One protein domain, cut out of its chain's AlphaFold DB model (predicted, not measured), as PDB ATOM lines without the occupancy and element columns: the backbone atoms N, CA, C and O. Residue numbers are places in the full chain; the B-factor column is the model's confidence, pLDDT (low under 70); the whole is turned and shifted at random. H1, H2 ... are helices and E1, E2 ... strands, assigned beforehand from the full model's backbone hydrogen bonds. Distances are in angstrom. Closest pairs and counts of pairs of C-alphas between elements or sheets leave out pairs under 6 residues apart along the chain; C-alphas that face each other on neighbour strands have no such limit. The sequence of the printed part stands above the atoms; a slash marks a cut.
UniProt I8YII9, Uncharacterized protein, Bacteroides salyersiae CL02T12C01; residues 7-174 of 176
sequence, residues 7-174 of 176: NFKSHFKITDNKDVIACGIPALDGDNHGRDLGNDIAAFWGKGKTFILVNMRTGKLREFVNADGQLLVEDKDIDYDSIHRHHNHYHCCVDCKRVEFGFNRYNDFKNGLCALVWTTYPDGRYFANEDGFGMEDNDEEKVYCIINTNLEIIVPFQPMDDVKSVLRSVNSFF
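This is residues 7 to 174 of the 176 residues of an uncharacterized protein of Bacteroides salyersiae CL02T12C01 (UniProt I8YII9). A six-strand sheet, E1 to E6, curled like part of a barrel, stands next to a twisted four-strand sheet, E7 to E10, and the two come near each other at E5 and E7. H5 covers one face of the four-strand sheet, H2 and H3 are on its other side, and beyond E8 a long loop with H4 reaches far out. The 168 printed residues hold five named helices and ten named strands, in the order H1 E1 E2 E3 E4 E5 E6 H2 H3 E7 E8 H4 E9 E10 H5; both sheets are antiparallel and the class is mixed. The whole is compact, with a radius of gyration of the C-alphas of 16.9 A and spans of 52 by 42 by 28 A.

Start with the larger sheet, a meander, each strand the antiparallel neighbour of the one before: E1, residues 12 to 14, E2, 19 to 22, E3, 33 to 38, E4, 41 to 45, E5, 51 to 55, and E6, 61 to 65. Look for N 13 and O 21 at 2.9 A, N 20 and O 34 at 2.9 A, N 35 and O 43 at 2.8 A, N 44 and O 52 at 2.8 A, and N 53 and O 62 at 2.9 A. H1, residues 8 to 11, only grazes this sheet. The second sheet runs E7, residues 102 to 106, E8, 113 to 121, E9, 141 to 148, and E10, 153 to 159; here N 104 and O 117 are 2.9 A apart, N 116 and O 145 2.9 A, and N 144 and O 158 2.8 A. The closest C-alphas of E5 and E7, Phe 51 and Phe 103, are 7.8 A apart. With H5, residues 163 to 173, on one face and H2, residues 80 to 86, on the other, it makes three layers, helices on both faces of a sheet. H5 lies over E8 and E9 at a height over the sheet of 9.7 A, the closest C-alphas being Leu 113 and Leu 167, 7.2 A. H2 lies over E10, its closest C-alphas there being Ile 83 and Gln 158, 5.8 A. H3, residues 91 to 95, is over none of the strands, on the opposite face to H5, and only just touches H2, with 3 pairs of C-alphas within 8 A, Tyr 80 and Val 94 closest at 7.7 A. H4, residues 124 to 127, is on neither sheet. Every O i to N i+4 pair is within hydrogen-bond range in H2, H3 and H5; H1 and H4 are too short for one.

Find C-alpha 8, where H1 begins, at (-2.771, -22.365, 56.563). From C-alpha 113 at (9.433, -26.218, 40.070) E8 runs 25.0 A; E9 measures 23.7 A, E3 15.9 A and H5 15.4 A, and H5 ends at C-alpha 173 at (11.689, -36.911, 34.703).

The C-alphas farthest apart, Asn 7 and Phe 133, are 55.4 A apart. The printed part has no cut; the links E6 to H2 and H4 to E9 are long. Mean pLDDT of the printed part is 90.4, and residues 90 to 91 are under 70.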
ATOM      1  N   ASN A   7      -6.253 -24.539  58.171       80.38
ATOM      2  CA  ASN A   7      -6.253 -23.976  56.837       80.38
ATOM      3  C   ASN A   7      -5.166 -22.901  56.767       80.38
ATOM      4  O   ASN A   7      -5.472 -21.721  56.869       80.38
ATOM      5  N   PHE A   8      -3.904 -23.300  56.596       85.19
ATOM      6  CA  PHE A   8      -2.771 -22.365  56.563       85.19
ATOM      7  C   PHE A   8      -2.953 -21.215  55.568       85.19
ATOM      8  O   PHE A   8      -2.508 -20.102  55.835       85.19
ATOM      9  N   LYS A   9      -3.690 -21.435  54.471       84.94
ATOM     10  CA  LYS A   9      -3.985 -20.381  53.495       84.94
ATOM     11  C   LYS A   9      -4.709 -19.176  54.096       84.94
ATOM     12  O   LYS A   9      -4.544 -18.085  53.570       84.94
ATOM     13  N   SER A  10      -5.475 -19.325  55.182       88.56
ATOM     14  CA  SER A  10      -6.163 -18.182  55.803       88.56
ATOM     15  C   SER A  10      -5.213 -17.172  56.449       88.56
ATOM     16  O   SER A  10      -5.639 -16.060  56.740       88.56
ATOM     17  N   HIS A  11      -3.947 -17.538  56.662       89.75
ATOM     18  CA  HIS A  11      -2.914 -16.631  57.164       89.75
ATOM     19  C   HIS A  11      -2.298 -15.750  56.075       89.75
ATOM     20  O   HIS A  11      -1.500 -14.875  56.397       89.75
ATOM     21  N   PHE A  12      -2.650 -15.964  54.804       92.06
ATOM     22  CA  PHE A  12      -2.069 -15.247  53.678       92.06
ATOM     23  C   PHE A  12      -3.151 -14.524  52.883       92.06
ATOM     24  O   PHE A  12      -4.154 -15.113  52.476       92.06
ATOM     25  N   LYS A  13      -2.922 -13.241  52.613       92.50
ATOM     26  CA  LYS A  13      -3.742 -12.437  51.709       92.50
ATOM     27  C   LYS A  13      -2.903 -12.040  50.504       92.50
ATOM     28  O   LYS A  13      -1.871 -11.400  50.669       92.50
ATOM     29  N   ILE A  14      -3.370 -12.394  49.311       93.44
ATOM     30  CA  ILE A  14      -2.741 -12.008  48.044       93.44
ATOM     31  C   ILE A  14      -3.488 -10.793  47.485       93.44
ATOM     32  O   ILE A  14      -4.720 -10.793  47.452       93.44
ATOM     33  N   THR A  15      -2.760  -9.749  47.098       92.50
ATOM     34  CA  THR A  15      -3.312  -8.548  46.450       92.50
ATOM     35  C   THR A  15      -3.398  -8.732  44.933       92.50
ATOM     36  O   THR A  15      -2.776  -9.634  44.369       92.50
ATOM     37  N   ASP A  16      -4.102  -7.835  44.243       89.62
ATOM     38  CA  ASP A  16      -4.183  -7.849  42.773       89.62
ATOM     39  C   ASP A  16      -2.805  -7.686  42.101       89.62
ATOM     40  O   ASP A  16      -2.566  -8.209  41.012       89.62
ATOM     41  N   ASN A  17      -1.857  -7.039  42.789       91.81
ATOM     42  CA  ASN A  17      -0.475  -6.858  42.334       91.81
ATOM     43  C   ASN A  17       0.432  -8.063  42.633       91.81
ATOM     44  O   ASN A  17       1.631  -8.012  42.357       91.81
ATOM     45  N   LYS A  18      -0.139  -9.162  43.146       92.12
ATOM     46  CA  LYS A  18       0.564 -10.367  43.615       92.12
ATOM     47  C   LYS A  18       1.431 -10.157  44.854       92.12
ATOM     48  O   LYS A  18       2.280 -11.004  45.138       92.12
ATOM     49  N   ASP A  19       1.223  -9.080  45.600       93.88
ATOM     50  CA  ASP A  19       1.856  -8.937  46.909       93.88
ATOM     51  C   ASP A  19       1.180  -9.889  47.894       93.88
ATOM     52  O   ASP A  19      -0.027 -10.130  47.810       93.88
ATOM     53  N   VAL A  20       1.950 -10.437  48.827       93.94
ATOM     54  CA  VAL A  20       1.457 -11.380  49.836       93.94
ATOM     55  C   VAL A  20       1.663 -10.780  51.213       93.94
ATOM     56  O   VAL A  20       2.782 -10.469  51.608       93.94
ATOM     57  N   ILE A  21       0.570 -10.663  51.956       91.31
ATOM     58  CA  ILE A  21       0.566 -10.241  53.352       91.31
ATOM     59  C   ILE A  21       0.352 -11.493  54.198       91.31
ATOM     60  O   ILE A  21      -0.679 -12.158  54.063       91.31
ATOM     61  N   ALA A  22       1.323 -11.820  55.049       90.75
ATOM     62  CA  ALA A  22       1.189 -12.856  56.067       90.75
ATOM     63  C   ALA A  22       0.631 -12.246  57.363       90.75
ATOM     64  O   ALA A  22       0.936 -11.105  57.700       90.75
ATOM     65  N   CYS A  23      -0.214 -12.984  58.082       87.06
ATOM     66  CA  CYS A  23      -0.795 -12.549  59.350       87.06
ATOM     67  C   CYS A  23      -0.633 -13.631  60.420       87.06
ATOM     68  O   CYS A  23      -1.140 -14.750  60.271       87.06
ATOM     69  N   GLY A  24       0.022 -13.279  61.529       83.88
ATOM     70  CA  GLY A  24       0.208 -14.179  62.666       83.88
ATOM     71  C   GLY A  24       1.265 -15.253  62.414       83.88
ATOM     72  O   GLY A  24       1.152 -16.354  62.951       83.88
ATOM     73  N   ILE A  25       2.266 -14.949  61.582       85.31
ATOM     74  CA  ILE A  25       3.418 -15.819  61.337       85.31
ATOM     75  C   ILE A  25       4.662 -15.012  61.719       85.31
ATOM     76  O   ILE A  25       5.166 -14.269  60.883       85.31
ATOM     77  N   PRO A  26       5.203 -15.176  62.941       85.38
ATOM     78  CA  PRO A  26       6.272 -14.317  63.458       85.38
ATOM     79  C   PRO A  26       7.516 -14.213  62.568       85.38
ATOM     80  O   PRO A  26       8.144 -13.164  62.515       85.38
ATOM     81  N   ALA A  27       7.859 -15.279  61.838       83.44
ATOM     82  CA  ALA A  27       8.986 -15.286  60.898       83.44
ATOM     83  C   ALA A  27       8.759 -14.409  59.650       83.44
ATOM     84  O   ALA A  27       9.708 -14.101  58.937       83.44
ATOM     85  N   LEU A  28       7.504 -14.055  59.365       84.81
ATOM     86  CA  LEU A  28       7.079 -13.266  58.212       84.81
ATOM     87  C   LEU A  28       6.473 -11.913  58.614       84.81
ATOM     88  O   LEU A  28       6.263 -11.084  57.735       84.81
ATOM     89  N   ASP A  29       6.229 -11.673  59.902       73.88
ATOM     90  CA  ASP A  29       5.719 -10.400  60.415       73.88
ATOM     91  C   ASP A  29       6.769  -9.270  60.260       73.88
ATOM     92  O   ASP A  29       7.975  -9.516  60.185       73.88
ATOM     93  N   GLY A  30       6.314  -8.011  60.235       71.06
ATOM     94  CA  GLY A  30       7.169  -6.819  60.109       71.06
ATOM     95  C   GLY A  30       7.266  -6.272  58.680       71.06
ATOM     96  O   GLY A  30       6.323  -6.402  57.904       71.06
ATOM     97  N   ASP A  31       8.405  -5.663  58.330       72.06
ATOM     98  CA  ASP A  31       8.666  -5.019  57.024       72.06
ATOM     99  C   ASP A  31       8.969  -6.021  55.890       72.06
ATOM    100  O   ASP A  31       9.604  -5.684  54.889       72.06
ATOM    101  N   ASN A  32       8.560  -7.282  56.043       79.75
ATOM    102  CA  ASN A  32       8.814  -8.291  55.028       79.75
ATOM    103  C   ASN A  32       7.872  -8.084  53.837       79.75
ATOM    104  O   ASN A  32       6.649  -8.060  53.977       79.75
ATOM    105  N   HIS A  33       8.440  -8.008  52.638       88.31
ATOM    106  CA  HIS A  33       7.672  -7.896  51.406       88.31
ATOM    107  C   HIS A  33       7.440  -9.288  50.823       88.31
ATOM    108  O   HIS A  33       8.385  -9.951  50.402       88.31
ATOM    109  N   GLY A  34       6.188  -9.747  50.818       93.38
ATOM    110  CA  GLY A  34       5.798 -11.024  50.227       93.38
ATOM    111  C   GLY A  34       5.379 -10.886  48.764       93.38
ATOM    112  O   GLY A  34       4.719  -9.916  48.398       93.38
ATOM    113  N   ARG A  35       5.692 -11.878  47.926       95.06
ATOM    114  CA  ARG A  35       5.226 -11.965  46.536       95.06
ATOM    115  C   ARG A  35       4.786 -13.373  46.176       95.06
ATOM    116  O   ARG A  35       5.511 -14.336  46.424       95.06
ATOM    117  N   ASP A  36       3.627 -13.476  45.537       95.25
ATOM    118  CA  ASP A  36       3.088 -14.735  45.037       95.25
ATOM    119  C   ASP A  36       3.879 -15.190  43.807       95.25
ATOM    120  O   ASP A  36       4.055 -14.448  42.832       95.25
ATOM    121  N   LEU A  37       4.357 -16.430  43.873       94.81
ATOM    122  CA  LEU A  37       5.128 -17.098  42.829       94.81
ATOM    123  C   LEU A  37       4.313 -18.193  42.120       94.81
ATOM    124  O   LEU A  37       4.836 -18.882  41.238       94.81
ATOM    125  N   GLY A  38       3.036 -18.358  42.483       93.31
ATOM    126  CA  GLY A  38       2.161 -19.409  41.980       93.31
ATOM    127  C   GLY A  38       2.381 -20.765  42.658       93.31
ATOM    128  O   GLY A  38       3.313 -20.966  43.433       93.31
ATOM    129  N   ASN A  39       1.490 -21.719  42.367       93.50
ATOM    130  CA  ASN A  39       1.464 -23.054  42.991       93.50
ATOM    131  C   ASN A  39       1.494 -23.019  44.532       93.50
ATOM    132  O   ASN A  39       2.121 -23.860  45.175       93.50
ATOM    133  N   ASP A  40       0.781 -22.048  45.110       94.38
ATOM    134  CA  ASP A  40       0.714 -21.788  46.551       94.38
ATOM    135  C   ASP A  40       2.070 -21.447  47.193       94.38
ATOM    136  O   ASP A  40       2.216 -21.585  48.407       94.38
ATOM    137  N   ILE A  41       3.058 -21.001  46.408       96.44
ATOM    138  CA  ILE A  41       4.357 -20.563  46.921       96.44
ATOM    139  C   ILE A  41       4.449 -19.042  46.919       96.44
ATOM    140  O   ILE A  41       4.165 -18.395  45.915       96.44
ATOM    141  N   ALA A  42       4.918 -18.483  48.030       95.69
ATOM    142  CA  ALA A  42       5.293 -17.083  48.138       95.69
ATOM    143  C   ALA A  42       6.773 -16.953  48.515       95.69
ATOM    144  O   ALA A  42       7.299 -17.768  49.278       95.69
ATOM    145  N   ALA A  43       7.432 -15.925  47.983       95.69
ATOM    146  CA  ALA A  43       8.727 -15.467  48.473       95.69
ATOM    147  C   ALA A  43       8.533 -14.259  49.380       95.69
ATOM    148  O   ALA A  43       7.724 -13.391  49.067       95.69
ATOM    149  N   PHE A  44       9.295 -14.200  50.463       95.00
ATOM    150  CA  PHE A  44       9.373 -13.054  51.351       95.00
ATOM    151  C   PHE A  44      10.814 -12.559  51.402       95.00
ATOM    152  O   PHE A  44      11.739 -13.342  51.638       95.00
ATOM    153  N   TRP A  45      10.982 -11.257  51.186       92.06
ATOM    154  CA  TRP A  45      12.235 -10.548  51.422       92.06
ATOM    155  C   TRP A  45      12.102  -9.779  52.723       92.06
ATOM    156  O   TRP A  45      11.156  -9.008  52.878       92.06
ATOM    157  N   GLY A  46      13.024 -10.027  53.647       81.94
ATOM    158  CA  GLY A  46      13.022  -9.377  54.951       81.94
ATOM    159  C   GLY A  46      14.158  -8.392  55.143       81.94
ATOM    160  O   GLY A  46      14.792  -7.949  54.187       81.94
ATOM    161  N   LYS A  47      14.439  -8.057  56.405       81.81
ATOM    162  CA  LYS A  47      15.557  -7.175  56.760       81.81
ATOM    163  C   LYS A  47      16.883  -7.723  56.213       81.81
ATOM    164  O   LYS A  47      17.156  -8.922  56.301       81.81
ATOM    165  N   GLY A  48      17.732  -6.831  55.707       87.50
ATOM    166  CA  GLY A  48      19.046  -7.196  55.177       87.50
ATOM    167  C   GLY A  48      18.926  -8.032  53.904       87.50
ATOM    168  O   GLY A  48      18.244  -7.628  52.967       87.50
ATOM    169  N   LYS A  49      19.595  -9.189  53.870       91.25
ATOM    170  CA  LYS A  49      19.600 -10.102  52.710       91.25
ATOM    171  C   LYS A  49      18.624 -11.274  52.836       91.25
ATOM    172  O   LYS A  49      18.705 -12.222  52.056       91.25
ATOM    173  N   THR A  50      17.715 -11.214  53.809       93.81
ATOM    174  CA  THR A  50      16.823 -12.326  54.145       93.81
ATOM    175  C   THR A  50      15.976 -12.753  52.946       93.81
ATOM    176  O   THR A  50      15.278 -11.925  52.355       93.81
ATOM    177  N   PHE A  51      15.986 -14.050  52.629       95.69
ATOM    178  CA  PHE A  51      15.147 -14.648  51.589       95.69
ATOM    179  C   PHE A  51      14.480 -15.922  52.099       95.69
ATOM    180  O   PHE A  51      15.143 -16.918  52.409       95.69
ATOM    181  N   ILE A  52      13.149 -15.900  52.144       95.88
ATOM    182  CA  ILE A  52      12.326 -16.984  52.674       95.88
ATOM    183  C   ILE A  52      11.337 -17.434  51.604       95.88
ATOM    184  O   ILE A  52      10.675 -16.613  50.971       95.88
ATOM    185  N   LEU A  53      11.187 -18.748  51.438       96.69
ATOM    186  CA  LEU A  53      10.076 -19.325  50.688       96.69
ATOM    187  C   LEU A  53       9.058 -19.953  51.628       96.69
ATOM    188  O   LEU A  53       9.406 -20.584  52.629       96.69
ATOM    189  N   VAL A  54       7.790 -19.823  51.256       95.88
ATOM    190  CA  VAL A  54       6.665 -20.340  52.028       95.88
ATOM    191  C   VAL A  54       5.724 -21.085  51.104       95.88
ATOM    192  O   VAL A  54       5.274 -20.543  50.099       95.88
ATOM    193  N   ASN A  55       5.382 -22.316  51.470       96.06
ATOM    194  CA  ASN A  55       4.245 -23.015  50.902       96.06
ATOM    195  C   ASN A  55       2.990 -22.642  51.700       96.06
ATOM    196  O   ASN A  55       2.741 -23.179  52.777       96.06
ATOM    197  N   MET A  56       2.179 -21.740  51.156       94.06
ATOM    198  CA  MET A  56       0.964 -21.220  51.790       94.06
ATOM    199  C   MET A  56      -0.106 -22.301  51.998       94.06
ATOM    200  O   MET A  56      -0.962 -22.171  52.871       94.06
ATOM    201  N   ARG A  57      -0.074 -23.391  51.217       92.62
ATOM    202  CA  ARG A  57      -1.002 -24.521  51.370       92.62
ATOM    203  C   ARG A  57      -0.660 -25.383  52.580       92.62
ATOM    204  O   ARG A  57      -1.574 -25.844  53.256       92.62
ATOM    205  N   THR A  58       0.623 -25.648  52.817       92.25
ATOM    206  CA  THR A  58       1.075 -26.548  53.892       92.25
ATOM    207  C   THR A  58       1.564 -25.814  55.137       92.25
ATOM    208  O   THR A  58       1.748 -26.452  56.167       92.25
ATOM    209  N   GLY A  59       1.808 -24.506  55.040       90.94
ATOM    210  CA  GLY A  59       2.460 -23.711  56.081       90.94
ATOM    211  C   GLY A  59       3.973 -23.939  56.178       90.94
ATOM    212  O   GLY A  59       4.617 -23.346  57.040       90.94
ATOM    213  N   LYS A  60       4.565 -24.788  55.322       94.50
ATOM    214  CA  LYS A  60       6.010 -25.052  55.349       94.50
ATOM    215  C   LYS A  60       6.763 -23.786  54.951       94.50
ATOM    216  O   LYS A  60       6.492 -23.213  53.900       94.50
ATOM    217  N   LEU A  61       7.736 -23.405  55.767       94.69
ATOM    218  CA  LEU A  61       8.623 -22.270  55.550       94.69
ATOM    219  C   LEU A  61      10.061 -22.780  55.452       94.69
ATOM    220  O   LEU A  61      10.447 -23.689  56.188       94.69
ATOM    221  N   ARG A  62      10.847 -22.203  54.542       96.25
ATOM    222  CA  ARG A  62      12.292 -22.426  54.462       96.25
ATOM    223  C   ARG A  62      12.998 -21.104  54.194       96.25
ATOM    224  O   ARG A  62      12.789 -20.486  53.151       96.25
ATOM    225  N   GLU A  63      13.827 -20.694  55.142       95.62
ATOM    226  CA  GLU A  63      14.773 -19.595  54.976       95.62
ATOM    227  C   GLU A  63      15.992 -20.116  54.208       95.62
ATOM    228  O   GLU A  63      16.562 -21.144  54.570       95.62
ATOM    229  N   PHE A  64      16.350 -19.447  53.112       97.25
ATOM    230  CA  PHE A  64      17.540 -19.783  52.325       97.25
ATOM    231  C   PHE A  64      18.694 -18.854  52.637       97.25
ATOM    232  O   PHE A  64      19.836 -19.289  52.590       97.25
ATOM    233  N   VAL A  65      18.404 -17.593  52.935       97.06
ATOM    234  CA  VAL A  65      19.412 -16.583  53.239       97.06
ATOM    235  C   VAL A  65      18.951 -15.840  54.474       97.06
ATOM    236  O   VAL A  65      17.796 -15.416  54.509       97.06
ATOM    237  N   ASN A  66      19.832 -15.696  55.462       94.94
ATOM    238  CA  ASN A  66      19.543 -14.899  56.651       94.94
ATOM    239  C   ASN A  66      19.847 -13.405  56.431       94.94
ATOM    240  O   ASN A  66      20.372 -12.997  55.392       94.94
ATOM    241  N   ALA A  67      19.553 -12.576  57.434       93.44
ATOM    242  CA  ALA A  67      19.748 -11.126  57.354       93.44
ATOM    243  C   ALA A  67      21.197 -10.705  57.045       93.44
ATOM    244  O   ALA A  67      21.395  -9.720  56.327       93.44
ATOM    245  N   ASP A  68      22.183 -11.467  57.527       94.62
ATOM    246  CA  ASP A  68      23.620 -11.212  57.348       94.62
ATOM    247  C   ASP A  68      24.162 -11.707  55.992       94.62
ATOM    248  O   ASP A  68      25.309 -11.432  55.632       94.62
ATOM    249  N   GLY A  69      23.338 -12.420  55.217       95.19
ATOM    250  CA  GLY A  69      23.720 -12.989  53.929       95.19
ATOM    251  C   GLY A  69      24.318 -14.391  54.004       95.19
ATOM    252  O   GLY A  69      24.946 -14.813  53.042       95.19
ATOM    253  N   GLN A  70      24.153 -15.130  55.099       96.88
ATOM    254  CA  GLN A  70      24.537 -16.541  55.157       96.88
ATOM    255  C   GLN A  70      23.511 -17.399  54.408       96.88
ATOM    256  O   GLN A  70      22.315 -17.317  54.688       96.88
ATOM    257  N   LEU A  71      23.976 -18.258  53.502       97.50
ATOM    258  CA  LEU A  71      23.170 -19.262  52.815       97.50
ATOM    259  C   LEU A  71      22.949 -20.478  53.734       97.50
ATOM    260  O   LEU A  71      23.894 -21.156  54.140       97.50
ATOM    261  N   LEU A  72      21.685 -20.761  54.043       97.25
ATOM    262  CA  LEU A  72      21.221 -21.773  54.996       97.25
ATOM    263  C   LEU A  72      20.821 -23.085  54.299       97.25
ATOM    264  O   LEU A  72      19.717 -23.607  54.479       97.25
ATOM    265  N   VAL A  73      21.710 -23.618  53.462       97.19
ATOM    266  CA  VAL A  73      21.533 -24.937  52.829       97.19
ATOM    267  C   VAL A  73      22.605 -25.915  53.293       97.19
ATOM    268  O   VAL A  73      23.684 -25.517  53.737       97.19
ATOM    269  N   GLU A  74      22.307 -27.207  53.208       97.00
ATOM    270  CA  GLU A  74      23.258 -28.265  53.554       97.00
ATOM    271  C   GLU A  74      24.352 -28.388  52.483       97.00
ATOM    272  O   GLU A  74      24.127 -28.027  51.331       97.00
ATOM    273  N   ASP A  75      25.529 -28.915  52.836       96.75
ATOM    274  CA  ASP A  75      26.646 -29.055  51.880       96.75
ATOM    275  C   ASP A  75      26.261 -29.901  50.663       96.75
ATOM    276  O   ASP A  75      26.610 -29.566  49.539       96.75
ATOM    277  N   LYS A  76      25.452 -30.949  50.864       97.00
ATOM    278  CA  LYS A  76      24.943 -31.804  49.778       97.00
ATOM    279  C   LYS A  76      24.039 -31.074  48.777       97.00
ATOM    280  O   LYS A  76      23.781 -31.597  47.697       97.00
ATOM    281  N   ASP A  77      23.500 -29.916  49.157       97.81
ATOM    282  CA  ASP A  77      22.647 -29.101  48.297       97.81
ATOM    283  C   ASP A  77      23.494 -28.144  47.424       97.81
ATOM    284  O   ASP A  77      22.928 -27.332  46.689       97.81
ATOM    285  N   ILE A  78      24.832 -28.243  47.470       97.56
ATOM    286  CA  ILE A  78      25.792 -27.482  46.661       97.56
ATOM    287  C   ILE A  78      26.767 -28.456  45.985       97.56
ATOM    288  O   ILE A  78      27.413 -29.270  46.640       97.56
ATOM    289  N   ASP A  79      26.904 -28.363  44.664       97.12
ATOM    290  CA  ASP A  79      27.908 -29.110  43.904       97.12
ATOM    291  C   ASP A  79      29.217 -28.310  43.851       97.12
ATOM    292  O   ASP A  79      29.529 -27.648  42.856       97.12
ATOM    293  N   TYR A  80      29.956 -28.332  44.965       95.00
ATOM    294  CA  TYR A  80      31.235 -27.628  45.103       95.00
ATOM    295  C   TYR A  80      32.199 -27.988  43.974       95.00
ATOM    296  O   TYR A  80      32.738 -27.100  43.324       95.00
ATOM    297  N   ASP A  81      32.333 -29.277  43.675       94.19
ATOM    298  CA  ASP A  81      33.219 -29.786  42.632       94.19
ATOM    299  C   ASP A  81      32.902 -29.195  41.253       94.19
ATOM    300  O   ASP A  81      33.808 -28.834  40.498       94.19
ATOM    301  N   SER A  82      31.619 -29.118  40.884       94.25
ATOM    302  CA  SER A  82      31.211 -28.515  39.617       94.25
ATOM    303  C   SER A  82      31.493 -27.019  39.603       94.25
ATOM    304  O   SER A  82      32.106 -26.533  38.656       94.25
ATOM    305  N   ILE A  83      31.128 -26.296  40.662       93.88
ATOM    306  CA  ILE A  83      31.396 -24.856  40.758       93.88
ATOM    307  C   ILE A  83      32.899 -24.591  40.645       93.88
ATOM    308  O   ILE A  83      33.320 -23.752  39.850       93.88
ATOM    309  N   HIS A  84      33.708 -25.374  41.362       91.12
ATOM    310  CA  HIS A  84      35.148 -25.183  41.446       91.12
ATOM    311  C   HIS A  84      35.883 -25.384  40.124       91.12
ATOM    312  O   HIS A  84      36.957 -24.822  39.926       91.12
ATOM    313  N   ARG A  85      35.304 -26.177  39.216       91.00
ATOM    314  CA  ARG A  85      35.851 -26.424  37.876       91.00
ATOM    315  C   ARG A  85      35.456 -25.381  36.833       91.00
ATOM    316  O   ARG A  85      36.142 -25.293  35.819       91.00
ATOM    317  N   HIS A  86      34.341 -24.678  37.022       88.19
ATOM    318  CA  HIS A  86      33.758 -23.821  35.980       88.19
ATOM    319  C   HIS A  86      33.891 -22.331  36.273       88.19
ATOM    320  O   HIS A  86      33.929 -21.531  35.345       88.19
ATOM    321  N   HIS A  87      33.901 -21.955  37.544       86.50
ATOM    322  CA  HIS A  87      34.001 -20.567  37.967       86.50
ATOM    323  C   HIS A  87      35.447 -20.265  38.380       86.50
ATOM    324  O   HIS A  87      36.186 -21.181  38.726       86.50
ATOM    325  N   ASN A  88      35.859 -18.998  38.360       81.69
ATOM    326  CA  ASN A  88      37.226 -18.586  38.699       81.69
ATOM    327  C   ASN A  88      37.286 -17.668  39.934       81.69
ATOM    328  O   ASN A  88      38.331 -17.593  40.579       81.69
ATOM    329  N   HIS A  89      36.182 -17.002  40.300       80.69
ATOM    330  CA  HIS A  89      36.180 -15.934  41.317       80.69
ATOM    331  C   HIS A  89      35.310 -16.240  42.553       80.69
ATOM    332  O   HIS A  89      35.209 -15.452  43.491       80.69
ATOM    333  N   TYR A  90      34.701 -17.420  42.585       67.19
ATOM    334  CA  TYR A  90      33.669 -17.826  43.540       67.19
ATOM    335  C   TYR A  90      34.146 -18.089  44.985       67.19
ATOM    336  O   TYR A  90      33.304 -18.186  45.883       67.19
ATOM    337  N   HIS A  91      35.455 -18.273  45.214       68.81
ATOM    338  CA  HIS A  91      36.006 -18.993  46.375       68.81
ATOM    339  C   HIS A  91      35.458 -18.530  47.734       68.81
ATOM    340  O   HIS A  91      34.916 -19.331  48.494       68.81
ATOM    341  N   CYS A  92      35.528 -17.234  48.052       73.69
ATOM    342  CA  CYS A  92      35.093 -16.749  49.366       73.69
ATOM    343  C   CYS A  92      33.568 -16.787  49.552       73.69
ATOM    344  O   CYS A  92      33.097 -16.977  50.674       73.69
ATOM    345  N   CYS A  93      32.795 -16.635  48.473       85.19
ATOM    346  CA  CYS A  93      31.339 -16.651  48.522       85.19
ATOM    347  C   CYS A  93      30.815 -18.081  48.651       85.19
ATOM    348  O   CYS A  93      29.979 -18.353  49.509       85.19
ATOM    349  N   VAL A  94      31.311 -19.012  47.838       89.56
ATOM    350  CA  VAL A  94      30.775 -20.379  47.797       89.56
ATOM    351  C   VAL A  94      31.236 -21.201  48.989       89.56
ATOM    352  O   VAL A  94      30.397 -21.792  49.674       89.56
ATOM    353  N   ASP A  95      32.530 -21.172  49.307       90.25
ATOM    354  CA  ASP A  95      33.092 -22.030  50.355       90.25
ATOM    355  C   ASP A  95      32.628 -21.586  51.753       90.25
ATOM    356  O   ASP A  95      32.372 -22.419  52.621       90.25
ATOM    357  N   CYS A  96      32.405 -20.280  51.953       91.75
ATOM    358  CA  CYS A  96      31.819 -19.743  53.187       91.75
ATOM    359  C   CYS A  96      30.282 -19.670  53.162       91.75
ATOM    360  O   CYS A  96      29.683 -19.206  54.136       91.75
ATOM    361  N   LYS A  97      29.626 -20.087  52.068       95.56
ATOM    362  CA  LYS A  97      28.167 -19.988  51.883       95.56
ATOM    363  C   LYS A  97      27.628 -18.567  52.106       95.56
ATOM    364  O   LYS A  97      26.652 -18.366  52.825       95.56
ATOM    365  N   ARG A  98      28.265 -17.564  51.507       95.25
ATOM    366  CA  ARG A  98      27.938 -16.146  51.676       95.25
ATOM    367  C   ARG A  98      27.307 -15.546  50.422       95.25
ATOM    368  O   ARG A  98      27.913 -15.461  49.360       95.25
ATOM    369  N   VAL A  99      26.084 -15.059  50.570       94.44
ATOM    370  CA  VAL A  99      25.370 -14.270  49.570       94.44
ATOM    371  C   VAL A  99      25.848 -12.826  49.648       94.44
ATOM    372  O   VAL A  99      25.317 -11.992  50.389       94.44
ATOM    373  N   GLU A 100      26.885 -12.519  48.879       90.38
ATOM    374  CA  GLU A 100      27.430 -11.169  48.803       90.38
ATOM    375  C   GLU A 100      26.701 -10.309  47.767       90.38
ATOM    376  O   GLU A 100      26.157  -9.262  48.123       90.38
ATOM    377  N   PHE A 101      26.594 -10.802  46.532       90.44
ATOM    378  CA  PHE A 101      26.188  -9.992  45.381       90.44
ATOM    379  C   PHE A 101      24.704 -10.100  45.029       90.44
ATOM    380  O   PHE A 101      24.077  -9.106  44.669       90.44
ATOM    381  N   GLY A 102      24.103 -11.282  45.167       91.12
ATOM    382  CA  GLY A 102      22.680 -11.435  44.888       91.12
ATOM    383  C   GLY A 102      22.150 -12.848  45.069       91.12
ATOM    384  O   GLY A 102      22.832 -13.831  44.787       91.12
ATOM    385  N   PHE A 103      20.895 -12.935  45.508       95.31
ATOM    386  CA  PHE A 103      20.135 -14.177  45.577       95.31
ATOM    387  C   PHE A 103      18.694 -13.916  45.148       95.31
ATOM    388  O   PHE A 103      18.028 -13.017  45.661       95.31
ATOM    389  N   ASN A 104      18.220 -14.659  44.154       92.62
ATOM    390  CA  ASN A 104      16.896 -14.458  43.581       92.62
ATOM    391  C   ASN A 104      16.350 -15.770  43.006       92.62
ATOM    392  O   ASN A 104      16.841 -16.861  43.285       92.62
ATOM    393  N   ARG A 105      15.314 -15.666  42.182       93.56
ATOM    394  CA  ARG A 105      14.636 -16.784  41.532       93.56
ATOM    395  C   ARG A 105      14.601 -16.609  40.018       93.56
ATOM    396  O   ARG A 105      14.700 -15.500  39.496       93.56
ATOM    397  N   TYR A 106      14.349 -17.710  39.331       92.94
ATOM    398  CA  TYR A 106      14.181 -17.786  37.894       92.94
ATOM    399  C   TYR A 106      12.944 -18.627  37.551       92.94
ATOM    400  O   TYR A 106      12.803 -19.769  37.986       92.94
ATOM    401  N   ASN A 107      12.066 -18.051  36.720       88.38
ATOM    402  CA  ASN A 107      10.854 -18.662  36.149       88.38
ATOM    403  C   ASN A 107       9.683 -18.972  37.115       88.38
ATOM    404  O   ASN A 107       8.677 -19.524  36.661       88.38
ATOM    405  N   ASP A 108       9.762 -18.549  38.385       92.75
ATOM    406  CA  ASP A 108       8.750 -18.780  39.435       92.75
ATOM    407  C   ASP A 108       8.294 -20.260  39.505       92.75
ATOM    408  O   ASP A 108       8.904 -21.142  38.909       92.75
ATOM    409  N   PHE A 109       7.217 -20.578  40.230       92.50
ATOM    410  CA  PHE A 109       6.774 -21.965  40.423       92.50
ATOM    411  C   PHE A 109       5.800 -22.465  39.348       92.50
ATOM    412  O   PHE A 109       5.017 -23.361  39.629       92.50
ATOM    413  N   LYS A 110       5.800 -21.945  38.110       77.31
ATOM    414  CA  LYS A 110       4.729 -22.203  37.108       77.31
ATOM    415  C   LYS A 110       4.397 -23.685  36.856       77.31
ATOM    416  O   LYS A 110       3.243 -23.999  36.590       77.31
ATOM    417  N   ASN A 111       5.374 -24.586  36.977       85.56
ATOM    418  CA  ASN A 111       5.202 -26.037  36.800       85.56
ATOM    419  C   ASN A 111       5.474 -26.840  38.087       85.56
ATOM    420  O   ASN A 111       5.881 -27.993  38.014       85.56
ATOM    421  N   GLY A 112       5.323 -26.221  39.261       92.12
ATOM    422  CA  GLY A 112       5.663 -26.836  40.550       92.12
ATOM    423  C   GLY A 112       7.168 -26.903  40.845       92.12
ATOM    424  O   GLY A 112       7.566 -27.398  41.898       92.12
ATOM    425  N   LEU A 113       7.989 -26.370  39.939       95.31
ATOM    426  CA  LEU A 113       9.433 -26.218  40.070       95.31
ATOM    427  C   LEU A 113       9.811 -24.756  39.859       95.31
ATOM    428  O   LEU A 113       9.200 -24.091  39.021       95.31
ATOM    429  N   CYS A 114      10.840 -24.306  40.564       96.31
ATOM    430  CA  CYS A 114      11.476 -23.005  40.402       96.31
ATOM    431  C   CYS A 114      12.996 -23.202  40.408       96.31
ATOM    432  O   CYS A 114      13.487 -24.157  41.011       96.31
ATOM    433  N   ALA A 115      13.736 -22.323  39.740       97.38
ATOM    434  CA  ALA A 115      15.179 -22.252  39.917       97.38
ATOM    435  C   ALA A 115      15.514 -21.092  40.860       97.38
ATOM    436  O   ALA A 115      14.986 -19.994  40.687       97.38
ATOM    437  N   LEU A 116      16.373 -21.313  41.851       97.69
ATOM    438  CA  LEU A 116      16.978 -20.218  42.614       97.69
ATOM    439  C   LEU A 116      18.318 -19.878  41.983       97.69
ATOM    440  O   LEU A 116      19.014 -20.774  41.518       97.69
ATOM    441  N   VAL A 117      18.648 -18.592  41.943       97.00
ATOM    442  CA  VAL A 117      19.905 -18.079  41.401       97.00
ATOM    443  C   VAL A 117      20.691 -17.408  42.510       97.00
ATOM    444  O   VAL A 117      20.155 -16.581  43.246       97.00
ATOM    445  N   TRP A 118      21.966 -17.751  42.593       96.38
ATOM    446  CA  TRP A 118      22.941 -17.109  43.453       96.38
ATOM    447  C   TRP A 118      24.063 -16.560  42.574       96.38
ATOM    448  O   TRP A 118      24.760 -17.323  41.904       96.38
ATOM    449  N   THR A 119      24.210 -15.235  42.557       94.50
ATOM    450  CA  THR A 119      25.352 -14.571  41.918       94.50
ATOM    451  C   THR A 119      26.552 -14.707  42.849       94.50
ATOM    452  O   THR A 119      26.580 -14.096  43.922       94.50
ATOM    453  N   THR A 120      27.512 -15.547  42.461       92.44
ATOM    454  CA  THR A 120      28.737 -15.818  43.228       92.44
ATOM    455  C   THR A 120      29.827 -14.806  42.923       92.44
ATOM    456  O   THR A 120      30.676 -14.577  43.777       92.44
ATOM    457  N   TYR A 121      29.773 -14.179  41.747       90.69
ATOM    458  CA  TYR A 121      30.635 -13.065  41.382       90.69
ATOM    459  C   TYR A 121      29.912 -12.158  40.373       90.69
ATOM    460  O   TYR A 121      29.322 -12.686  39.428       90.69
ATOM    461  N   PRO A 122      29.862 -10.833  40.579       86.56
ATOM    462  CA  PRO A 122      29.158  -9.925  39.684       86.56
ATOM    463  C   PRO A 122      29.980  -9.684  38.411       86.56
ATOM    464  O   PRO A 122      31.171  -9.985  38.377       86.56
ATOM    465  N   ASP A 123      29.365  -9.122  37.368       84.88
ATOM    466  CA  ASP A 123      30.150  -8.633  36.230       84.88
ATOM    467  C   ASP A 123      31.092  -7.495  36.656       84.88
ATOM    468  O   ASP A 123      30.867  -6.811  37.662       84.88
ATOM    469  N   GLY A 124      32.142  -7.273  35.866       78.50
ATOM    470  CA  GLY A 124      33.185  -6.314  36.210       78.50
ATOM    471  C   GLY A 124      32.718  -4.865  36.358       78.50
ATOM    472  O   GLY A 124      33.422  -4.062  36.972       78.50
ATOM    473  N   ARG A 125      31.512  -4.512  35.877       79.81
ATOM    474  CA  ARG A 125      30.945  -3.170  36.083       79.81
ATOM    475  C   ARG A 125      30.579  -2.899  37.523       79.81
ATOM    476  O   ARG A 125      30.497  -1.740  37.918       79.81
ATOM    477  N   TYR A 126      30.367  -3.945  38.305       78.31
ATOM    478  CA  TYR A 126      30.125  -3.811  39.729       78.31
ATOM    479  C   TYR A 126      31.297  -3.144  40.464       78.31
ATOM    480  O   TYR A 126      31.079  -2.431  41.439       78.31
ATOM    481  N   PHE A 127      32.526  -3.340  39.976       81.19
ATOM    482  CA  PHE A 127      33.745  -2.774  40.562       81.19
ATOM    483  C   PHE A 127      34.123  -1.411  39.978       81.19
ATOM    484  O   PHE A 127      35.101  -0.801  40.411       81.19
ATOM    485  N   ALA A 128      33.336  -0.912  39.021       82.31
ATOM    486  CA  ALA A 128      33.529   0.415  38.473       82.31
ATOM    487  C   ALA A 128      33.353   1.473  39.565       82.31
ATOM    488  O   ALA A 128      32.380   1.468  40.323       82.31
ATOM    489  N   ASN A 129      34.280   2.417  39.624       81.81
ATOM    490  CA  ASN A 129      34.118   3.628  40.416       81.81
ATOM    491  C   ASN A 129      33.122   4.606  39.736       81.81
ATOM    492  O   ASN A 129      32.578   4.343  38.661       81.81
ATOM    493  N   GLU A 130      32.882   5.764  40.361       77.12
ATOM    494  CA  GLU A 130      31.884   6.745  39.897       77.12
ATOM    495  C   GLU A 130      32.156   7.329  38.497       77.12
ATOM    496  O   GLU A 130      31.213   7.761  37.834       77.12
ATOM    497  N   ASP A 131      33.409   7.334  38.026       82.31
ATOM    498  CA  ASP A 131      33.780   7.805  36.683       82.31
ATOM    499  C   ASP A 131      33.861   6.679  35.630       82.31
ATOM    500  O   ASP A 131      34.170   6.942  34.466       82.31
ATOM    501  N   GLY A 132      33.496   5.445  36.007       71.69
ATOM    502  CA  GLY A 132      33.389   4.288  35.114       71.69
ATOM    503  C   GLY A 132      34.707   3.550  34.851       71.69
ATOM    504  O   GLY A 132      34.759   2.698  33.963       71.69
ATOM    505  N   PHE A 133      35.766   3.863  35.598       74.12
ATOM    506  CA  PHE A 133      37.056   3.173  35.573       74.12
ATOM    507  C   PHE A 133      37.152   2.093  36.669       74.12
ATOM    508  O   PHE A 133      36.328   2.004  37.572       74.12
ATOM    509  N   GLY A 134      38.164   1.223  36.586       73.44
ATOM    510  CA  GLY A 134      38.357   0.137  37.563       73.44
ATOM    511  C   GLY A 134      37.470  -1.090  37.343       73.44
ATOM    512  O   GLY A 134      37.407  -1.952  38.210       73.44
ATOM    513  N   MET A 135      36.806  -1.178  36.186       77.31
ATOM    514  CA  MET A 135      36.035  -2.364  35.819       77.31
ATOM    515  C   MET A 135      36.972  -3.546  35.588       77.31
ATOM    516  O   MET A 135      38.037  -3.394  34.984       77.31
ATOM    517  N   GLU A 136      36.551  -4.717  36.036       79.56
ATOM    518  CA  GLU A 136      37.239  -5.964  35.728       79.56
ATOM    519  C   GLU A 136      36.760  -6.527  34.379       79.56
ATOM    520  O   GLU A 136      35.654  -6.238  33.915       79.56
ATOM    521  N   ASP A 137      37.616  -7.293  33.704       79.69
ATOM    522  CA  ASP A 137      37.251  -8.007  32.475       79.69
ATOM    523  C   ASP A 137      36.743  -9.402  32.849       79.69
ATOM    524  O   ASP A 137      37.455 -10.401  32.737       79.69
ATOM    525  N   ASN A 138      35.532  -9.448  33.406       77.88
ATOM    526  CA  ASN A 138      34.890 -10.690  33.807       77.88
ATOM    527  C   ASN A 138      33.382 -10.660  33.554       77.88
ATOM    528  O   ASN A 138      32.699  -9.645  33.738       77.88
ATOM    529  N   ASP A 139      32.866 -11.833  33.203       82.50
ATOM    530  CA  ASP A 139      31.436 -12.095  33.182       82.50
ATOM    531  C   ASP A 139      30.923 -12.417  34.591       82.50
ATOM    532  O   ASP A 139      31.668 -12.821  35.490       82.50
ATOM    533  N   GLU A 140      29.619 -12.236  34.776       87.19
ATOM    534  CA  GLU A 140      28.927 -12.588  36.011       87.19
ATOM    535  C   GLU A 140      28.872 -14.114  36.197       87.19
ATOM    536  O   GLU A 140      28.330 -14.845  35.365       87.19
ATOM    537  N   GLU A 141      29.366 -14.599  37.334       91.88
ATOM    538  CA  GLU A 141      29.323 -16.010  37.707       91.88
ATOM    539  C   GLU A 141      28.072 -16.295  38.549       91.88
ATOM    540  O   GLU A 141      27.856 -15.716  39.623       91.88
ATOM    541  N   LYS A 142      27.234 -17.218  38.069       94.44
ATOM    542  CA  LYS A 142      25.965 -17.593  38.705       94.44
ATOM    543  C   LYS A 142      25.846 -19.090  38.873       94.44
ATOM    544  O   LYS A 142      26.082 -19.858  37.946       94.44
ATOM    545  N   VAL A 143      25.381 -19.495  40.045       96.38
ATOM    546  CA  VAL A 143      24.995 -20.879  40.318       96.38
ATOM    547  C   VAL A 143      23.499 -20.953  40.561       96.38
ATOM    548  O   VAL A 143      22.871 -20.018  41.067       96.38
ATOM    549  N   TYR A 144      22.919 -22.086  40.193       98.06
ATOM    550  CA  TYR A 144      21.487 -22.308  40.244       98.06
ATOM    551  C   TYR A 144      21.175 -23.618  40.941       98.06
ATOM    552  O   TYR A 144      21.873 -24.604  40.736       98.06
ATOM    553  N   CYS A 145      20.092 -23.654  41.707       98.06
ATOM    554  CA  CYS A 145      19.495 -24.903  42.176       98.06
ATOM    555  C   CYS A 145      18.056 -25.010  41.674       98.06
ATOM    556  O   CYS A 145      17.416 -23.991  41.402       98.06
ATOM    557  N   ILE A 146      17.529 -26.232  41.564       97.75
ATOM    558  CA  ILE A 146      16.109 -26.456  41.260       97.75
ATOM    559  C   ILE A 146      15.390 -26.886  42.533       97.75
ATOM    560  O   ILE A 146      15.824 -27.815  43.215       97.75
ATOM    561  N   ILE A 147      14.266 -26.235  42.822       97.44
ATOM    562  CA  ILE A 147      13.448 -26.447  44.016       97.44
ATOM    563  C   ILE A 147      12.005 -26.811  43.654       97.44
ATOM    564  O   ILE A 147      11.437 -26.272  42.703       97.44
ATOM    565  N   ASN A 148      11.401 -27.721  44.424       96.44
ATOM    566  CA  ASN A 148      10.002 -28.134  44.273       96.44
ATOM    567  C   ASN A 148       9.046 -27.363  45.214       96.44
ATOM    568  O   ASN A 148       9.472 -26.619  46.098       96.44
ATOM    569  N   THR A 149       7.730 -27.564  45.083       95.81
ATOM    570  CA  THR A 149       6.732 -26.928  45.974       95.81
ATOM    571  C   THR A 149       6.822 -27.370  47.437       95.81
ATOM    572  O   THR A 149       6.257 -26.713  48.306       95.81
ATOM    573  N   ASN A 150       7.514 -28.467  47.745       95.75
ATOM    574  CA  ASN A 150       7.798 -28.868  49.126       95.75
ATOM    575  C   ASN A 150       9.011 -28.125  49.703       95.75
ATOM    576  O   ASN A 150       9.432 -28.432  50.816       95.75
ATOM    577  N   LEU A 151       9.552 -27.138  48.985       96.62
ATOM    578  CA  LEU A 151      10.733 -26.364  49.353       96.62
ATOM    579  C   LEU A 151      12.010 -27.217  49.467       96.62
ATOM    580  O   LEU A 151      12.931 -26.879  50.213       96.62
ATOM    581  N   GLU A 152      12.064 -28.337  48.748       96.81
ATOM    582  CA  GLU A 152      13.219 -29.235  48.693       96.81
ATOM    583  C   GLU A 152      14.048 -28.943  47.449       96.81
ATOM    584  O   GLU A 152      13.506 -28.804  46.349       96.81
ATOM    585  N   ILE A 153      15.366 -28.874  47.632       97.75
ATOM    586  CA  ILE A 153      16.310 -28.777  46.524       97.75
ATOM    587  C   ILE A 153      16.399 -30.169  45.899       97.75
ATOM    588  O   ILE A 153      16.769 -31.131  46.567       97.75
ATOM    589  N   ILE A 154      16.014 -30.272  44.629       96.94
ATOM    590  CA  ILE A 154      16.034 -31.519  43.849       96.94
ATOM    591  C   ILE A 154      17.215 -31.575  42.878       96.94
ATOM    592  O   ILE A 154      17.573 -32.649  42.405       96.94
ATOM    593  N   VAL A 155      17.816 -30.420  42.588       97.56
ATOM    594  CA  VAL A 155      19.084 -30.292  41.867       97.56
ATOM    595  C   VAL A 155      19.952 -29.315  42.664       97.56
ATOM    596  O   VAL A 155      19.514 -28.169  42.812       97.56
ATOM    597  N   PRO A 156      21.119 -29.741  43.184       98.19
ATOM    598  CA  PRO A 156      22.040 -28.894  43.947       98.19
ATOM    599  C   PRO A 156      22.465 -27.628  43.201       98.19
ATOM    600  O   PRO A 156      22.430 -27.599  41.967       98.19
ATOM    601  N   PHE A 157      22.901 -26.612  43.953       98.00
ATOM    602  CA  PHE A 157      23.517 -25.411  43.395       98.00
ATOM    603  C   PHE A 157      24.716 -25.778  42.527       98.00
ATOM    604  O   PHE A 157      25.676 -26.361  43.019       98.00
ATOM    605  N   GLN A 158      24.640 -25.431  41.247       96.88
ATOM    606  CA  GLN A 158      25.688 -25.676  40.261       96.88
ATOM    607  C   GLN A 158      25.596 -24.662  39.109       96.88
ATOM    608  O   GLN A 158      24.538 -24.044  38.927       96.88
ATOM    609  N   PRO A 159      26.661 -24.483  38.314       95.50
ATOM    610  CA  PRO A 159      26.601 -23.698  37.083       95.50
ATOM    611  C   PRO A 159      25.556 -24.276  36.116       95.50
ATOM    612  O   PRO A 159      25.417 -25.495  35.997       95.50
ATOM    613  N   MET A 160      24.795 -23.417  35.432       95.44
ATOM    614  CA  MET A 160      23.805 -23.847  34.435       95.44
ATOM    615  C   MET A 160      23.770 -22.897  33.237       95.44
ATOM    616  O   MET A 160      23.305 -21.766  33.368       95.44
ATOM    617  N   ASP A 161      24.145 -23.396  32.057       91.19
ATOM    618  CA  ASP A 161      24.118 -22.612  30.811       91.19
ATOM    619  C   ASP A 161      22.684 -22.309  30.337       91.19
ATOM    620  O   ASP A 161      22.368 -21.197  29.917       91.19
ATOM    621  N   ASP A 162      21.780 -23.297  30.419       94.06
ATOM    622  CA  ASP A 162      20.363 -23.145  30.053       94.06
ATOM    623  C   ASP A 162      19.433 -23.672  31.155       94.06
ATOM    624  O   ASP A 162      18.938 -24.807  31.134       94.06
ATOM    625  N   VAL A 163      19.119 -22.783  32.099       94.44
ATOM    626  CA  VAL A 163      18.194 -23.044  33.212       94.44
ATOM    627  C   VAL A 163      16.800 -23.473  32.721       94.44
ATOM    628  O   VAL A 163      16.150 -24.312  33.351       94.44
ATOM    629  N   LYS A 164      16.309 -22.955  31.580       93.94
ATOM    630  CA  LYS A 164      14.995 -23.360  31.036       93.94
ATOM    631  C   LYS A 164      15.030 -24.797  30.537       93.94
ATOM    632  O   LYS A 164      14.040 -25.514  30.691       93.94
ATOM    633  N   SER A 165      16.119 -25.213  29.896       94.00
ATOM    634  CA  SER A 165      16.305 -26.600  29.466       94.00
ATOM    635  C   SER A 165      16.359 -27.547  30.664       94.00
ATOM    636  O   SER A 165      15.603 -28.521  30.695       94.00
ATOM    637  N   VAL A 166      17.131 -27.202  31.700       94.81
ATOM    638  CA  VAL A 166      17.215 -27.997  32.938       94.81
ATOM    639  C   VAL A 166      15.840 -28.139  33.593       94.81
ATOM    640  O   VAL A 166      15.391 -29.259  33.833       94.81
ATOM    641  N   LEU A 167      15.102 -27.036  33.785       93.69
ATOM    642  CA  LEU A 167      13.741 -27.072  34.342       93.69
ATOM    643  C   LEU A 167      12.794 -27.976  33.534       93.69
ATOM    644  O   LEU A 167      11.984 -28.698  34.118       93.69
ATOM    645  N   ARG A 168      12.883 -27.960  32.196       92.44
ATOM    646  CA  ARG A 168      12.080 -28.842  31.328       92.44
ATOM    647  C   ARG A 168      12.465 -30.310  31.492       92.44
ATOM    648  O   ARG A 168      11.569 -31.146  31.604       92.44
ATOM    649  N   SER A 169      13.763 -30.608  31.523       93.00
ATOM    650  CA  SER A 169      14.289 -31.967  31.688       93.00
ATOM    651  C   SER A 169      13.853 -32.572  33.023       93.00
ATOM    652  O   SER A 169      13.227 -33.633  33.054       93.00
ATOM    653  N   VAL A 170      14.059 -31.834  34.117       91.81
ATOM    654  CA  VAL A 170      13.666 -32.246  35.470       91.81
ATOM    655  C   VAL A 170      12.155 -32.470  35.550       91.81
ATOM    656  O   VAL A 170      11.705 -33.523  35.992       91.81
ATOM    657  N   ASN A 171      11.347 -31.539  35.036       89.31
ATOM    658  CA  ASN A 171       9.892 -31.700  35.004       89.31
ATOM    659  C   ASN A 171       9.448 -32.935  34.198       89.31
ATOM    660  O   ASN A 171       8.468 -33.582  34.556       89.31
ATOM    661  N   SER A 172      10.150 -33.279  33.112       88.19
ATOM    662  CA  SER A 172       9.855 -34.492  32.341       88.19
ATOM    663  C   SER A 172      10.214 -35.770  33.096       88.19
ATOM    664  O   SER A 172       9.546 -36.778  32.883       88.19
ATOM    665  N   PHE A 173      11.259 -35.752  33.923       86.06
ATOM    666  CA  PHE A 173      11.689 -36.911  34.703       86.06
ATOM    667  C   PHE A 173      10.656 -37.278  35.777       86.06
ATOM    668  O   PHE A 173      10.287 -38.438  35.890       86.06
ATOM    669  N   PHE A 174      10.115 -36.283  36.487       77.06
ATOM    670  CA  PHE A 174       9.119 -36.484  37.552       77.06
ATOM    671  C   PHE A 174       7.686 -36.755  37.062       77.06
ATOM    672  O   PHE A 174       6.813 -37.057  37.871       77.06
TER     673      PHE A 174